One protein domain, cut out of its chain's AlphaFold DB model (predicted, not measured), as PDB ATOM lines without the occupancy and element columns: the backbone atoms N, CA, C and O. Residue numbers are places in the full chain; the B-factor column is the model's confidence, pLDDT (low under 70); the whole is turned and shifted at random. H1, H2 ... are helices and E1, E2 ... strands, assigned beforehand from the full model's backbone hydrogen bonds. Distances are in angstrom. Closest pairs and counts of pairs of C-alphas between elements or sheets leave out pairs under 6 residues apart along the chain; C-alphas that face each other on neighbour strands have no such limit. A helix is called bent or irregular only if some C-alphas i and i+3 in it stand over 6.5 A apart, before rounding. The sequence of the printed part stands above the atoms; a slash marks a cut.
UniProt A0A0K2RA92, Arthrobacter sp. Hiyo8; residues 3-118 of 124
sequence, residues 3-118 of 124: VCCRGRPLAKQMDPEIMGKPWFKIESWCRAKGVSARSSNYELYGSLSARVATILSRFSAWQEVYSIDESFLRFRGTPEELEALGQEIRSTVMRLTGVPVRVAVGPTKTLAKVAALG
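What this domain is: This is residues 3 to 118 of the 124 residues of a protein of Arthrobacter sp. Hiyo8 (UniProt A0A0K2RA92). The model is a body with an arm: in the body, a hairpin of two strands, E1 and E2, has one end of H3 beside it, H4 crosses H3 at a slant, and E3 runs between H4 and H5. The arm, with the small helices H1 and H2, reaches away from this body, and residues 38 to 44 of the way back stand free. The printed part has 116 residues, with five named helices and three named strands in the order H1, H2, H3, E1, E2, H4, E3, H5; the sheet, E1 - E2, is antiparallel and the class is mostly helix. The whole is loose, with a radius of gyration of the C-alphas of 16.7 A, and elongated, spanning 51 by 28 by 22 A.

How they stand to each other: Going along from Val 3, you first meet H1, residues 10 to 14, and then H2, residues 23 to 32; they are only just apart, their closest C-alphas 8.4 A from each other. H2 is irregular, with C-alphas 25 and 28 7.6 A apart. Next comes H3, residues 42 to 56, apart from both H1 and H2. Look then at E1, residues 63 to 67, and E2, residues 70 to 73, a hairpin of antiparallel strands at 163 degrees; N 64 and O 72 are within hydrogen-bond range at 2.9 A, as are N 72 and O 64 at 2.8 A. The closest C-alphas of H3 and E1, those of Ala 53 and Val 65, are 7.1 A apart. H4, residues 79 to 97, touches H3 with residues 89 to 97 alone, at a steep tilt of 39 degrees, opposite ways; the closest C-alphas, of Val 52 and Val 93, are 6.6 A apart. E3, residues 102 to 104, pairs with no named strand; its Val 103 and Gly 86 of H4 are their closest C-alphas, 5.9 A apart. E2 and E3 are near each other, with 5 pairs of C-alphas within 10 A. In H5, residues 109 to 117, Ala 116 has its C-alpha 5.1 A from that of Ala 104, the closest pair with E3. H4 and H5 are apart. Every O i to N i+4 pair is within hydrogen-bond range in H1, H3, H4 and H5, and 4 of 6 are in H2.

Where its parts are: Find C-alpha 10 at (-6.927, 16.924, 59.718), where H1 begins; it is 6.7 A long. H2 measures 13.9 A and H3 20.8 A. E1 is 12.2 A long, E2 10.2 A and E3 6.7 A. H4 begins at C-alpha 79, at (9.300, 32.571, 36.302), and runs 26.7 A. H5, 12.4 A long, ends at C-alpha 117, at (6.834, 18.170, 48.906).

The domain as a whole: The C-alphas of Ser 28 and Gly 77, the two farthest apart, are 51.5 A from each other. The printed part has no cut, and no link is long. The mean pLDDT of the printed part is 90.4; look for values under 70 at residues 7 to 8 and at residue 118.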
ATOM      1  N   VAL A   3       2.208  18.653  39.258       87.38
ATOM      2  CA  VAL A   3       0.880  18.879  39.825       87.38
ATOM      3  C   VAL A   3       0.503  17.657  40.645       87.38
ATOM      4  O   VAL A   3       0.473  16.546  40.122       87.38
ATOM      5  N   CYS A   4       0.216  17.865  41.929       89.50
ATOM      6  CA  CYS A   4      -0.098  16.800  42.873       89.50
ATOM      7  C   CYS A   4      -1.430  17.058  43.594       89.50
ATOM      8  O   CYS A   4      -1.601  18.079  44.268       89.50
ATOM      9  N   CYS A   5      -2.356  16.108  43.493       80.75
ATOM     10  CA  CYS A   5      -3.665  16.101  44.141       80.75
ATOM     11  C   CYS A   5      -3.520  15.689  45.609       80.75
ATOM     12  O   CYS A   5      -3.779  14.550  45.988       80.75
ATOM     13  N   ARG A   6      -3.074  16.616  46.464       74.75
ATOM     14  CA  ARG A   6      -2.925  16.358  47.903       74.75
ATOM     15  C   ARG A   6      -3.687  17.365  48.750       74.75
ATOM     16  O   ARG A   6      -3.300  18.527  48.845       74.75
ATOM     17  N   GLY A   7      -4.694  16.864  49.463       65.31
ATOM     18  CA  GLY A   7      -5.267  17.533  50.627       65.31
ATOM     19  C   GLY A   7      -4.372  17.397  51.865       65.31
ATOM     20  O   GLY A   7      -3.512  16.515  51.942       65.31
ATOM     21  N   ARG A   8      -4.578  18.266  52.862       66.12
ATOM     22  CA  ARG A   8      -3.971  18.139  54.197       66.12
ATOM     23  C   ARG A   8      -5.018  17.559  55.160       66.12
ATOM     24  O   ARG A   8      -5.757  18.341  55.755       66.12
ATOM     25  N   PRO A   9      -5.115  16.225  55.317       75.88
ATOM     26  CA  PRO A   9      -6.122  15.635  56.191       75.88
ATOM     27  C   PRO A   9      -5.889  16.074  57.637       75.88
ATOM     28  O   PRO A   9      -4.758  16.036  58.126       75.88
ATOM     29  N   LEU A  10      -6.962  16.481  58.320       82.69
ATOM     30  CA  LEU A  10      -6.927  16.924  59.718       82.69
ATOM     31  C   LEU A  10      -6.331  15.847  60.634       82.69
ATOM     32  O   LEU A  10      -5.479  16.153  61.459       82.69
ATOM     33  N   ALA A  11      -6.665  14.576  60.396       83.38
ATOM     34  CA  ALA A  11      -6.136  13.452  61.167       83.38
ATOM     35  C   ALA A  11      -4.595  13.375  61.148       83.38
ATOM     36  O   ALA A  11      -3.981  13.115  62.177       83.38
ATOM     37  N   LYS A  12      -3.951  13.703  60.018       83.56
ATOM     38  CA  LYS A  12      -2.480  13.740  59.909       83.56
ATOM     39  C   LYS A  12      -1.851  14.902  60.686       83.56
ATOM     40  O   LYS A  12      -0.670  14.858  61.010       83.56
ATOM     41  N   GLN A  13      -2.608  15.966  60.951       85.25
ATOM     42  CA  GLN A  13      -2.139  17.065  61.802       85.25
ATOM     43  C   GLN A  13      -2.153  16.662  63.281       85.25
ATOM     44  O   GLN A  13      -1.340  17.162  64.048       85.25
ATOM     45  N   MET A  14      -3.049  15.746  63.660       87.19
ATOM     46  CA  MET A  14      -3.181  15.227  65.024       87.19
ATOM     47  C   MET A  14      -2.177  14.103  65.315       87.19
ATOM     48  O   MET A  14      -1.630  14.052  66.410       87.19
ATOM     49  N   ASP A  15      -1.921  13.228  64.338       85.62
ATOM     50  CA  ASP A  15      -0.878  12.198  64.390       85.62
ATOM     51  C   ASP A  15      -0.127  12.148  63.041       85.62
ATOM     52  O   ASP A  15      -0.660  11.650  62.043       85.62
ATOM     53  N   PRO A  16       1.117  12.666  62.972       83.06
ATOM     54  CA  PRO A  16       1.915  12.676  61.746       83.06
ATOM     55  C   PRO A  16       2.229  11.287  61.176       83.06
ATOM     56  O   PRO A  16       2.442  11.168  59.965       83.06
ATOM     57  N   GLU A  17       2.247  10.257  62.023       85.19
ATOM     58  CA  GLU A  17       2.588   8.873  61.681       85.19
ATOM     59  C   GLU A  17       1.351   8.009  61.432       85.19
ATOM     60  O   GLU A  17       1.459   6.799  61.251       85.19
ATOM     61  N   ILE A  18       0.157   8.605  61.411       85.00
ATOM     62  CA  ILE A  18      -1.093   7.859  61.230       85.00
ATOM     63  C   ILE A  18      -1.152   7.102  59.895       85.00
ATOM     64  O   ILE A  18      -1.798   6.061  59.781       85.00
ATOM     65  N   MET A  19      -0.451   7.608  58.878       83.12
ATOM     66  CA  MET A  19      -0.361   6.977  57.566       83.12
ATOM     67  C   MET A  19       0.511   5.717  57.655       83.12
ATOM     68  O   MET A  19       1.723   5.821  57.805       83.12
ATOM     69  N   GLY A  20      -0.102   4.537  57.524       84.50
ATOM     70  CA  GLY A  20       0.590   3.239  57.552       84.50
ATOM     71  C   GLY A  20       0.422   2.453  58.855       84.50
ATOM     72  O   GLY A  20       0.796   1.282  58.907       84.50
ATOM     73  N   LYS A  21      -0.192   3.040  59.893       89.88
ATOM     74  CA  LYS A  21      -0.567   2.294  61.100       89.88
ATOM     75  C   LYS A  21      -1.743   1.350  60.790       89.88
ATOM     76  O   LYS A  21      -2.732   1.795  60.205       89.88
ATOM     77  N   PRO A  22      -1.681   0.065  61.188       90.94
ATOM     78  CA  PRO A  22      -2.814  -0.846  61.046       90.94
ATOM     79  C   PRO A  22      -4.052  -0.332  61.788       90.94
ATOM     80  O   PRO A  22      -3.940   0.094  62.938       90.94
ATOM     81  N   TRP A  23      -5.232  -0.421  61.161       89.19
ATOM     82  CA  TRP A  23      -6.484   0.138  61.697       89.19
ATOM     83  C   TRP A  23      -6.781  -0.305  63.135       89.19
ATOM     84  O   TRP A  23      -7.049   0.533  63.990       89.19
ATOM     85  N   PHE A  24      -6.641  -1.600  63.429       92.00
ATOM     86  CA  PHE A  24      -6.923  -2.157  64.757       92.00
ATOM     87  C   PHE A  24      -6.076  -1.535  65.883       92.00
ATOM     88  O   PHE A  24      -6.486  -1.557  67.038       92.00
ATOM     89  N   LYS A  25      -4.905  -0.955  65.568       93.00
ATOM     90  CA  LYS A  25      -4.052  -0.264  66.551       93.00
ATOM     91  C   LYS A  25      -4.484   1.179  66.815       93.00
ATOM     92  O   LYS A  25      -4.117   1.736  67.842       93.00
ATOM     93  N   ILE A  26      -5.211   1.793  65.882       92.19
ATOM     94  CA  ILE A  26      -5.580   3.218  65.926       92.19
ATOM     95  C   ILE A  26      -7.084   3.443  66.077       92.19
ATOM     96  O   ILE A  26      -7.505   4.578  66.272       92.19
ATOM     97  N   GLU A  27      -7.903   2.392  66.011       92.12
ATOM     98  CA  GLU A  27      -9.362   2.492  66.034       92.12
ATOM     99  C   GLU A  27      -9.892   3.242  67.264       92.12
ATOM    100  O   GLU A  27     -10.717   4.146  67.126       92.12
ATOM    101  N   SER A  28      -9.406   2.902  68.461       92.62
ATOM    102  CA  SER A  28      -9.832   3.537  69.714       92.62
ATOM    103  C   SER A  28      -9.517   5.034  69.727       92.62
ATOM    104  O   SER A  28     -10.375   5.855  70.052       92.62
ATOM    105  N   TRP A  29      -8.309   5.397  69.294       92.88
ATOM    106  CA  TRP A  29      -7.882   6.783  69.146       92.88
ATOM    107  C   TRP A  29      -8.723   7.524  68.100       92.88
ATOM    108  O   TRP A  29      -9.202   8.626  68.370       92.88
ATOM    109  N   CYS A  30      -8.970   6.909  66.940       91.06
ATOM    110  CA  CYS A  30      -9.785   7.487  65.873       91.06
ATOM    111  C   CYS A  30     -11.204   7.785  66.365       91.06
ATOM    112  O   CYS A  30     -11.689   8.900  66.175       91.06
ATOM    113  N   ARG A  31     -11.841   6.837  67.065       90.81
ATOM    114  CA  ARG A  31     -13.174   7.026  67.661       90.81
ATOM    115  C   ARG A  31     -13.180   8.175  68.672       90.81
ATOM    116  O   ARG A  31     -14.029   9.054  68.571       90.81
ATOM    117  N   ALA A  32     -12.205   8.224  69.582       91.88
ATOM    118  CA  ALA A  32     -12.097   9.287  70.589       91.88
ATOM    119  C   ALA A  32     -11.848  10.681  69.983       91.88
ATOM    120  O   ALA A  32     -12.225  11.696  70.564       91.88
ATOM    121  N   LYS A  33     -11.202  10.742  68.815       90.81
ATOM    122  CA  LYS A  33     -10.894  11.984  68.094       90.81
ATOM    123  C   LYS A  33     -11.908  12.338  67.000       90.81
ATOM    124  O   LYS A  33     -11.691  13.314  66.286       90.81
ATOM    125  N   GLY A  34     -12.992  11.571  66.853       89.19
ATOM    126  CA  GLY A  34     -14.013  11.800  65.824       89.19
ATOM    127  C   GLY A  34     -13.531  11.540  64.390       89.19
ATOM    128  O   GLY A  34     -14.094  12.072  63.437       89.19
ATOM    129  N   VAL A  35     -12.479  10.736  64.211       90.25
ATOM    130  CA  VAL A  35     -11.952  10.346  62.899       90.25
ATOM    131  C   VAL A  35     -12.766   9.175  62.355       90.25
ATOM    132  O   VAL A  35     -12.772   8.084  62.925       90.25
ATOM    133  N   SER A  36     -13.439   9.386  61.225       87.31
ATOM    134  CA  SER A  36     -14.205   8.336  60.549       87.31
ATOM    135  C   SER A  36     -13.340   7.539  59.575       87.31
ATOM    136  O   SER A  36     -12.666   8.118  58.719       87.31
ATOM    137  N   ALA A  37     -13.431   6.210  59.636       86.69
ATOM    138  CA  ALA A  37     -12.962   5.355  58.553       86.69
ATOM    139  C   ALA A  37     -13.870   5.514  57.325       86.69
ATOM    140  O   ALA A  37     -15.094   5.600  57.441       86.69
ATOM    141  N   ARG A  38     -13.269   5.544  56.137       86.44
ATOM    142  CA  ARG A  38     -13.967   5.533  54.847       86.44
ATOM    143  C   ARG A  38     -13.445   4.358  54.030       86.44
ATOM    144  O   ARG A  38     -12.281   3.989  54.166       86.44
ATOM    145  N   SER A  39     -14.299   3.773  53.199       83.69
ATOM    146  CA  SER A  39     -13.898   2.697  52.297       83.69
ATOM    147  C   SER A  39     -12.997   3.218  51.171       83.69
ATOM    148  O   SER A  39     -13.101   4.366  50.727       83.69
ATOM    149  N   SER A  40     -12.106   2.352  50.692       81.44
ATOM    150  CA  SER A  40     -11.246   2.616  49.539       81.44
ATOM    151  C   SER A  40     -12.055   2.502  48.241       81.44
ATOM    152  O   SER A  40     -12.030   1.470  47.580       81.44
ATOM    153  N   ASN A  41     -12.822   3.534  47.880       90.38
ATOM    154  CA  ASN A  41     -13.577   3.555  46.622       90.38
ATOM    155  C   ASN A  41     -12.649   3.832  45.421       90.38
ATOM    156  O   ASN A  41     -12.478   4.976  44.997       90.38
ATOM    157  N   TYR A  42     -12.030   2.775  44.894       89.38
ATOM    158  CA  TYR A  42     -11.043   2.864  43.815       89.38
ATOM    159  C   TYR A  42     -11.613   3.410  42.501       89.38
ATOM    160  O   TYR A  42     -10.938   4.196  41.842       89.38
ATOM    161  N   GLU A  43     -12.847   3.051  42.140       91.75
ATOM    162  CA  GLU A  43     -13.495   3.531  40.910       91.75
ATOM    163  C   GLU A  43     -13.707   5.045  40.947       91.75
ATOM    164  O   GLU A  43     -13.370   5.757  39.998       91.75
ATOM    165  N   LEU A  44     -14.185   5.559  42.086       90.25
ATOM    166  CA  LEU A  44     -14.346   6.992  42.290       90.25
ATOM    167  C   LEU A  44     -13.003   7.716  42.151       90.25
ATOM    168  O   LEU A  44     -12.904   8.672  41.380       90.25
ATOM    169  N   TYR A  45     -11.962   7.256  42.852       90.19
ATOM    170  CA  TYR A  45     -10.645   7.894  42.797       90.19
ATOM    171  C   TYR A  45     -10.011   7.810  41.403       90.19
ATOM    172  O   TYR A  45      -9.429   8.793  40.946       90.19
ATOM    173  N   GLY A  46     -10.175   6.687  40.700       93.12
ATOM    174  CA  GLY A  46      -9.729   6.520  39.318       93.12
ATOM    175  C   GLY A  46     -10.429   7.489  38.366       93.12
ATOM    176  O   GLY A  46      -9.768   8.174  37.588       93.12
ATOM    177  N   SER A  47     -11.754   7.630  38.480       93.94
ATOM    178  CA  SER A  47     -12.530   8.565  37.652       93.94
ATOM    179  C   SER A  47     -12.143  10.032  37.893       93.94
ATOM    180  O   SER A  47     -12.022  10.814  36.946       93.94
ATOM    181  N   LEU A  48     -11.894  10.410  39.153       93.56
ATOM    182  CA  LEU A  48     -11.446  11.753  39.524       93.56
ATOM    183  C   LEU A  48     -10.034  12.028  39.008       93.56
ATOM    184  O   LEU A  48      -9.790  13.093  38.442       93.56
ATOM    185  N   SER A  49      -9.128  11.062  39.157       94.19
ATOM    186  CA  SER A  49      -7.763  11.130  38.637       94.19
ATOM    187  C   SER A  49      -7.743  11.322  37.122       94.19
ATOM    188  O   SER A  49      -7.123  12.268  36.635       94.19
ATOM    189  N   ALA A  50      -8.511  10.514  36.383       95.06
ATOM    190  CA  ALA A  50      -8.654  10.651  34.938       95.06
ATOM    191  C   ALA A  50      -9.160  12.049  34.553       95.06
ATOM    192  O   ALA A  50      -8.590  12.696  33.678       95.06
ATOM    193  N   ARG A  51     -10.171  12.572  35.262       95.88
ATOM    194  CA  ARG A  51     -10.703  13.919  35.012       95.88
ATOM    195  C   ARG A  51      -9.663  15.012  35.244       95.88
ATOM    196  O   ARG A  51      -9.563  15.929  34.432       95.88
ATOM    197  N   VAL A  52      -8.885  14.925  36.326       96.25
ATOM    198  CA  VAL A  52      -7.789  15.873  36.582       96.25
ATOM    199  C   VAL A  52      -6.743  15.776  35.474       96.25
ATOM    200  O   VAL A  52      -6.368  16.805  34.916       96.25
ATOM    201  N   ALA A  53      -6.326  14.567  35.092       95.81
ATOM    202  CA  ALA A  53      -5.362  14.365  34.016       95.81
ATOM    203  C   ALA A  53      -5.846  14.967  32.683       95.81
ATOM    204  O   ALA A  53      -5.065  15.636  32.013       95.81
ATOM    205  N   THR A  54      -7.131  14.818  32.340       96.56
ATOM    206  CA  THR A  54      -7.753  15.433  31.151       96.56
ATOM    207  C   THR A  54      -7.830  16.960  31.220       96.56
ATOM    208  O   THR A  54      -7.811  17.631  30.193       96.56
ATOM    209  N   ILE A  55      -7.955  17.549  32.410       96.38
ATOM    210  CA  ILE A  55      -7.889  19.009  32.556       96.38
ATOM    211  C   ILE A  55      -6.451  19.483  32.343       96.38
ATOM    212  O   ILE A  55      -6.232  20.464  31.638       96.38
ATOM    213  N   LEU A  56      -5.478  18.772  32.915       96.25
ATOM    214  CA  LEU A  56      -4.058  19.101  32.803       96.25
ATOM    215  C   LEU A  56      -3.534  19.008  31.364       96.25
ATOM    216  O   LEU A  56      -2.720  19.847  30.973       96.25
ATOM    217  N   SER A  57      -4.046  18.077  30.554       95.56
ATOM    218  CA  SER A  57      -3.645  17.932  29.145       95.56
ATOM    219  C   SER A  57      -3.969  19.154  28.283       95.56
ATOM    220  O   SER A  57      -3.361  19.347  27.234       95.56
ATOM    221  N   ARG A  58      -4.890  20.019  28.730       95.69
ATOM    222  CA  ARG A  58      -5.238  21.274  28.043       95.69
ATOM    223  C   ARG A  58      -4.141  22.328  28.149       95.69
ATOM    224  O   ARG A  58      -4.079  23.214  27.307       95.69
ATOM    225  N   PHE A  59      -3.305  22.245  29.182       94.56
ATOM    226  CA  PHE A  59      -2.274  23.244  29.448       94.56
ATOM    227  C   PHE A  59      -0.961  22.911  28.744       94.56
ATOM    228  O   PHE A  59      -0.267  23.818  28.304       94.56
ATOM    229  N   SER A  60      -0.604  21.631  28.608       93.31
ATOM    230  CA  SER A  60       0.635  21.225  27.943       93.31
ATOM    231  C   SER A  60       0.427  20.006  27.064       93.31
ATOM    232  O   SER A  60      -0.087  18.988  27.520       93.31
ATOM    233  N   ALA A  61       0.965  20.072  25.846       90.75
ATOM    234  CA  ALA A  61       1.126  18.906  24.981       90.75
ATOM    235  C   ALA A  61       2.106  17.863  25.562       90.75
ATOM    236  O   ALA A  61       2.099  16.706  25.154       90.75
ATOM    237  N   TRP A  62       2.951  18.260  26.520       93.69
ATOM    238  CA  TRP A  62       3.972  17.414  27.137       93.69
ATOM    239  C   TRP A  62       3.593  17.090  28.582       93.69
ATOM    240  O   TRP A  62       4.209  17.589  29.533       93.69
ATOM    241  N   GLN A  63       2.563  16.257  28.726       95.69
ATOM    242  CA  GLN A  63       2.116  15.709  30.001       95.69
ATOM    243  C   GLN A  63       2.622  14.279  30.195       95.69
ATOM    244  O   GLN A  63       2.559  13.447  29.296       95.69
ATOM    245  N   GLU A  64       3.047  13.980  31.415       95.69
ATOM    246  CA  GLU A  64       3.351  12.631  31.874       95.69
ATOM    247  C   GLU A  64       2.577  12.353  33.160       95.69
ATOM    248  O   GLU A  64       2.810  12.993  34.189       95.69
ATOM    249  N   VAL A  65       1.635  11.412  33.101       94.44
ATOM    250  CA  VAL A  65       0.892  10.944  34.275       94.44
ATOM    251  C   VAL A  65       1.793   9.976  35.042       94.44
ATOM    252  O   VAL A  65       2.091   8.892  34.550       94.44
ATOM    253  N   TYR A  66       2.266  10.387  36.220       91.00
ATOM    254  CA  TYR A  66       3.227   9.617  37.019       91.00
ATOM    255  C   TYR A  66       2.538   8.670  38.009       91.00
ATOM    256  O   TYR A  66       2.989   7.545  38.212       91.00
ATOM    257  N   SER A  67       1.443   9.118  38.627       90.50
ATOM    258  CA  SER A  67       0.610   8.321  39.536       90.50
ATOM    259  C   SER A  67      -0.850   8.777  39.468       90.50
ATOM    260  O   SER A  67      -1.185   9.739  38.776       90.50
ATOM    261  N   ILE A  68      -1.727   8.116  40.233       88.00
ATOM    262  CA  ILE A  68      -3.150   8.481  40.344       88.00
ATOM    263  C   ILE A  68      -3.359   9.931  40.820       88.00
ATOM    264  O   ILE A  68      -4.368  10.555  40.510       88.00
ATOM    265  N   ASP A  69      -2.412  10.489  41.564       90.38
ATOM    266  CA  ASP A  69      -2.500  11.822  42.151       90.38
ATOM    267  C   ASP A  69      -1.413  12.782  41.647       90.38
ATOM    268  O   ASP A  69      -1.390  13.922  42.101       90.38
ATOM    269  N   GLU A  70      -0.523  12.376  40.736       93.62
ATOM    270  CA  GLU A  70       0.638  13.177  40.325       93.62
ATOM    271  C   GLU A  70       0.853  13.164  38.804       93.62
ATOM    272  O   GLU A  70       0.874  12.119  38.154       93.62
ATOM    273  N   SER A  71       1.048  14.349  38.223       95.56
ATOM    274  CA  SER A  71       1.386  14.533  36.808       95.56
ATOM    275  C   SER A  71       2.505  15.555  36.635       95.56
ATOM    276  O   SER A  71       2.535  16.589  37.306       95.56
ATOM    277  N   PHE A  72       3.408  15.295  35.693       95.88
ATOM    278  CA  PHE A  72       4.428  16.243  35.263       95.88
ATOM    279  C   PHE A  72       4.003  16.925  33.972       95.88
ATOM    280  O   PHE A  72       3.572  16.274  33.026       95.88
ATOM    281  N   LEU A  73       4.180  18.240  33.926       95.19
ATOM    282  CA  LEU A  73       3.971  19.045  32.731       95.19
ATOM    283  C   LEU A  73       5.260  19.785  32.388       95.19
ATOM    284  O   LEU A  73       5.957  20.308  33.275       95.19
ATOM    285  N   ARG A  74       5.585  19.840  31.096       93.75
ATOM    286  CA  ARG A  74       6.711  20.627  30.591       93.75
ATOM    287  C   ARG A  74       6.213  21.956  30.033       93.75
ATOM    288  O   ARG A  74       5.279  21.993  29.238       93.75
ATOM    289  N   PHE A  75       6.893  23.021  30.437       91.50
ATOM    290  CA  PHE A  75       6.646  24.390  30.002       91.50
ATOM    291  C   PHE A  75       7.976  25.099  29.763       91.50
ATOM    292  O   PHE A  75       9.003  24.699  30.318       91.50
ATOM    293  N   ARG A  76       7.938  26.144  28.941       90.06
ATOM    294  CA  ARG A  76       9.008  27.126  28.772       90.06
ATOM    295  C   ARG A  76       8.386  28.503  28.970       90.06
ATOM    296  O   ARG A  76       7.279  28.719  28.494       90.06
ATOM    297  N   GLY A  77       9.084  29.372  29.683       90.19
ATOM    298  CA  GLY A  77       8.612  30.704  30.030       90.19
ATOM    299  C   GLY A  77       9.469  31.302  31.136       90.19
ATOM    300  O   GLY A  77      10.312  30.616  31.727       90.19
ATOM    301  N   THR A  78       9.244  32.578  31.392       93.88
ATOM    302  CA  THR A  78       9.773  33.307  32.544       93.88
ATOM    303  C   THR A  78       9.181  32.760  33.852       93.88
ATOM    304  O   THR A  78       8.116  32.130  33.839       93.88
ATOM    305  N   PRO A  79       9.852  32.951  35.002       90.94
ATOM    306  CA  PRO A  79       9.300  32.571  36.302       90.94
ATOM    307  C   PRO A  79       7.886  33.115  36.548       90.94
ATOM    308  O   PRO A  79       7.036  32.377  37.039       90.94
ATOM    309  N   GLU A  80       7.622  34.356  36.140       92.94
ATOM    310  CA  GLU A  80       6.346  35.052  36.317       92.94
ATOM    311  C   GLU A  80       5.228  34.400  35.490       92.94
ATOM    312  O   GLU A  80       4.138  34.139  36.004       92.94
ATOM    313  N   GLU A  81       5.502  34.055  34.227       94.19
ATOM    314  CA  GLU A  81       4.557  33.326  33.370       94.19
ATOM    315  C   GLU A  81       4.247  31.932  33.932       94.19
ATOM    316  O   GLU A  81       3.097  31.491  33.938       94.19
ATOM    317  N   LEU A  82       5.269  31.230  34.430       93.81
ATOM    318  CA  LEU A  82       5.112  29.893  35.004       93.81
ATOM    319  C   LEU A  82       4.359  29.918  36.338       93.81
ATOM    320  O   LEU A  82       3.634  28.967  36.647       93.81
ATOM    321  N   GLU A  83       4.518  30.982  37.122       93.31
ATOM    322  CA  GLU A  83       3.743  31.208  38.336       93.31
ATOM    323  C   GLU A  83       2.273  31.484  38.010       93.31
ATOM    324  O   GLU A  83       1.402  30.797  38.550       93.31
ATOM    325  N   ALA A  84       1.995  32.412  37.090       95.06
ATOM    326  CA  ALA A  84       0.637  32.724  36.646       95.06
ATOM    327  C   ALA A  84      -0.077  31.473  36.109       95.06
ATOM    328  O   ALA A  84      -1.187  31.145  36.538       95.06
ATOM    329  N   LEU A  85       0.609  30.695  35.269       95.56
ATOM    330  CA  LEU A  85       0.113  29.420  34.759       95.56
ATOM    331  C   LEU A  85      -0.151  28.408  35.883       95.56
ATOM    332  O   LEU A  85      -1.154  27.694  35.874       95.56
ATOM    333  N   GLY A  86       0.729  28.333  36.882       94.44
ATOM    334  CA  GLY A  86       0.532  27.459  38.036       94.44
ATOM    335  C   GLY A  86      -0.705  27.833  38.860       94.44
ATOM    336  O   GLY A  86      -1.438  26.947  39.316       94.44
ATOM    337  N   GLN A  87      -0.968  29.133  39.026       95.50
ATOM    338  CA  GLN A  87      -2.173  29.639  39.689       95.50
ATOM    339  C   GLN A  87      -3.437  29.321  38.879       95.50
ATOM    340  O   GLN A  87      -4.431  28.866  39.453       95.50
ATOM    341  N   GLU A  88      -3.382  29.477  37.555       97.00
ATOM    342  CA  GLU A  88      -4.474  29.138  36.639       97.00
ATOM    343  C   GLU A  88      -4.803  27.638  36.653       97.00
ATOM    344  O   GLU A  88      -5.970  27.250  36.756       97.00
ATOM    345  N   ILE A  89      -3.786  26.773  36.622       96.00
ATOM    346  CA  ILE A  89      -3.969  25.321  36.727       96.00
ATOM    347  C   ILE A  89      -4.665  24.978  38.046       96.00
ATOM    348  O   ILE A  89      -5.642  24.226  38.067       96.00
ATOM    349  N   ARG A  90      -4.190  25.548  39.161       95.00
ATOM    350  CA  ARG A  90      -4.759  25.287  40.486       95.00
ATOM    351  C   ARG A  90      -6.220  25.729  40.573       95.00
ATOM    352  O   ARG A  90      -7.042  24.972  41.093       95.00
ATOM    353  N   SER A  91      -6.545  26.925  40.083       96.50
ATOM    354  CA  SER A  91      -7.913  27.452  40.113       96.50
ATOM    355  C   SER A  91      -8.844  26.659  39.190       96.50
ATOM    356  O   SER A  91      -9.960  26.319  39.586       96.50
ATOM    357  N   THR A  92      -8.370  26.281  38.002       97.25
ATOM    358  CA  THR A  92      -9.140  25.516  37.016       97.25
ATOM    359  C   THR A  92      -9.457  24.113  37.511       97.25
ATOM    360  O   THR A  92     -10.614  23.698  37.458       97.25
ATOM    361  N   VAL A  93      -8.463  23.391  38.038       96.06
ATOM    362  CA  VAL A  93      -8.694  22.050  38.591       96.06
ATOM    363  C   VAL A  93      -9.665  22.128  39.766       96.06
ATOM    364  O   VAL A  93     -10.656  21.403  39.771       96.06
ATOM    365  N   MET A  94      -9.459  23.062  40.702       95.38
ATOM    366  CA  MET A  94     -10.362  23.240  41.841       95.38
ATOM    367  C   MET A  94     -11.805  23.517  41.394       95.38
ATOM    368  O   MET A  94     -12.735  22.904  41.907       95.38
ATOM    369  N   ARG A  95     -12.003  24.402  40.412       96.75
ATOM    370  CA  ARG A  95     -13.335  24.766  39.910       96.75
ATOM    371  C   ARG A  95     -14.044  23.614  39.198       96.75
ATOM    372  O   ARG A  95     -15.257  23.496  39.308       96.75
ATOM    373  N   LEU A  96     -13.311  22.792  38.447       96.50
ATOM    374  CA  LEU A  96     -13.900  21.746  37.603       96.50
ATOM    375  C   LEU A  96     -14.048  20.390  38.303       96.50
ATOM    376  O   LEU A  96     -14.886  19.587  37.896       96.50
ATOM    377  N   THR A  97     -13.233  20.101  39.321       94.50
ATOM    378  CA  THR A  97     -13.252  18.797  40.009       94.50
ATOM    379  C   THR A  97     -13.522  18.893  41.505       94.50
ATOM    380  O   THR A  97     -13.834  17.876  42.117       94.50
ATOM    381  N   GLY A  98     -13.383  20.076  42.110       93.56
ATOM    382  CA  GLY A  98     -13.410  20.244  43.565       93.56
ATOM    383  C   GLY A  98     -12.180  19.675  44.279       93.56
ATOM    384  O   GLY A  98     -12.122  19.701  45.508       93.56
ATOM    385  N   VAL A  99     -11.191  19.153  43.540       91.69
ATOM    386  CA  VAL A  99      -9.988  18.546  44.113       91.69
ATOM    387  C   VAL A  99      -8.899  19.611  44.266       91.69
ATOM    388  O   VAL A  99      -8.452  20.180  43.267       91.69
ATOM    389  N   PRO A 100      -8.408  19.875  45.490       91.44
ATOM    390  CA  PRO A 100      -7.295  20.787  45.683       91.44
ATOM    391  C   PRO A 100      -5.991  20.158  45.180       91.44
ATOM    392  O   PRO A 100      -5.634  19.035  45.549       91.44
ATOM    393  N   VAL A 101      -5.241  20.919  44.383       92.56
ATOM    394  CA  VAL A 101      -3.928  20.515  43.866       92.56
ATOM    395  C   VAL A 101      -2.821  21.454  44.328       92.56
ATOM    396  O   VAL A 101      -3.033  22.650  44.544       92.56
ATOM    397  N   ARG A 102      -1.614  20.904  44.461       92.25
ATOM    398  CA  ARG A 102      -0.372  21.659  44.618       92.25
ATOM    399  C   ARG A 102       0.385  21.649  43.303       92.25
ATOM    400  O   ARG A 102       0.576  20.585  42.724       92.25
ATOM    401  N   VAL A 103       0.833  22.824  42.879       93.44
ATOM    402  CA  VAL A 103       1.643  23.010  41.677       93.44
ATOM    403  C   VAL A 103       3.024  23.481  42.104       93.44
ATOM    404  O   VAL A 103       3.131  24.380  42.935       93.44
ATOM    405  N   ALA A 104       4.075  22.870  41.565       92.75
ATOM    406  CA  ALA A 104       5.441  23.331  41.774       92.75
ATOM    407  C   ALA A 104       6.247  23.288  40.476       92.75
ATOM    408  O   ALA A 104       6.082  22.403  39.631       92.75
ATOM    409  N   VAL A 105       7.149  24.250  40.321       92.50
ATOM    410  CA  VAL A 105       7.988  24.409  39.135       92.50
ATOM    411  C   VAL A 105       9.439  24.163  39.525       92.50
ATOM    412  O   VAL A 105       9.876  24.514  40.613       92.50
ATOM    413  N   GLY A 106      10.178  23.506  38.641       91.06
ATOM    414  CA  GLY A 106      11.596  23.229  38.809       91.06
ATOM    415  C   GLY A 106      12.209  22.856  37.460       91.06
ATOM    416  O   GLY A 106      11.471  22.406  36.574       91.06
ATOM    417  N   PRO A 107      13.531  23.028  37.292       90.44
ATOM    418  CA  PRO A 107      14.207  22.798  36.014       90.44
ATOM    419  C   PRO A 107      14.252  21.310  35.637       90.44
ATOM    420  O   PRO A 107      14.324  20.962  34.463       90.44
ATOM    421  N   THR A 108      14.142  20.417  36.624       91.12
ATOM    422  CA  THR A 108      14.003  18.970  36.428       91.12
ATOM    423  C   THR A 108      12.758  18.445  37.142       91.12
ATOM    424  O   THR A 108      12.249  19.071  38.078       91.12
ATOM    425  N   LYS A 109      12.266  17.268  36.730       91.12
ATOM    426  CA  LYS A 109      11.131  16.591  37.389       91.12
ATOM    427  C   LYS A 109      11.393  16.384  38.882       91.12
ATOM    428  O   LYS A 109      10.518  16.649  39.702       91.12
ATOM    429  N   THR A 110      12.613  15.977  39.231       90.25
ATOM    430  CA  THR A 110      13.038  15.743  40.614       90.25
ATOM    431  C   THR A 110      12.958  17.015  41.447       90.25
ATOM    432  O   THR A 110      12.330  17.010  42.501       90.25
ATOM    433  N   LEU A 111      13.518  18.127  40.958       90.12
ATOM    434  CA  LEU A 111      13.482  19.400  41.683       90.12
ATOM    435  C   LEU A 111      12.056  19.939  41.819       90.12
ATOM    436  O   LEU A 111      11.684  20.413  42.888       90.12
ATOM    437  N   ALA A 112      11.225  19.785  40.783       90.56
ATOM    438  CA  ALA A 112       9.809  20.134  40.865       90.56
ATOM    439  C   ALA A 112       9.079  19.292  41.930       90.56
ATOM    440  O   ALA A 112       8.322  19.833  42.734       90.56
ATOM    441  N   LYS A 113       9.335  17.978  41.987       88.69
ATOM    442  CA  LYS A 113       8.754  17.078  42.996       88.69
ATOM    443  C   LYS A 113       9.194  17.443  44.413       88.69
ATOM    444  O   LYS A 113       8.355  17.509  45.307       88.69
ATOM    445  N   VAL A 114      10.478  17.740  44.613       88.94
ATOM    446  CA  VAL A 114      11.009  18.209  45.905       88.94
ATOM    447  C   VAL A 114      10.357  19.530  46.318       88.94
ATOM    448  O   VAL A 114       9.913  19.660  47.459       88.94
ATOM    449  N   ALA A 115      10.204  20.477  45.391       86.62
ATOM    450  CA  ALA A 115       9.498  21.728  45.655       86.62
ATOM    451  C   ALA A 115       8.027  21.487  46.059       86.62
ATOM    452  O   ALA A 115       7.548  22.088  47.019       86.62
ATOM    453  N   ALA A 116       7.328  20.546  45.413       84.62
ATOM    454  CA  ALA A 116       5.946  20.186  45.755       84.62
ATOM    455  C   ALA A 116       5.795  19.463  47.102       84.62
ATOM    456  O   ALA A 116       4.746  19.574  47.748       84.62
ATOM    457  N   LEU A 117       6.816  18.724  47.550       79.06
ATOM    458  CA  LEU A 117       6.834  18.170  48.906       79.06
ATOM    459  C   LEU A 117       6.798  19.293  49.947       79.06
ATOM    460  O   LEU A 117       6.145  19.127  50.980       79.06
ATOM    461  N   GLY A 118       7.405  20.436  49.616       65.75
ATOM    462  CA  GLY A 118       7.671  21.528  50.532       65.75
ATOM    463  C   GLY A 118       8.731  21.064  51.516       65.75
ATOM    464  O   GLY A 118       8.413  20.352  52.469       65.75
TER     465      GLY A 118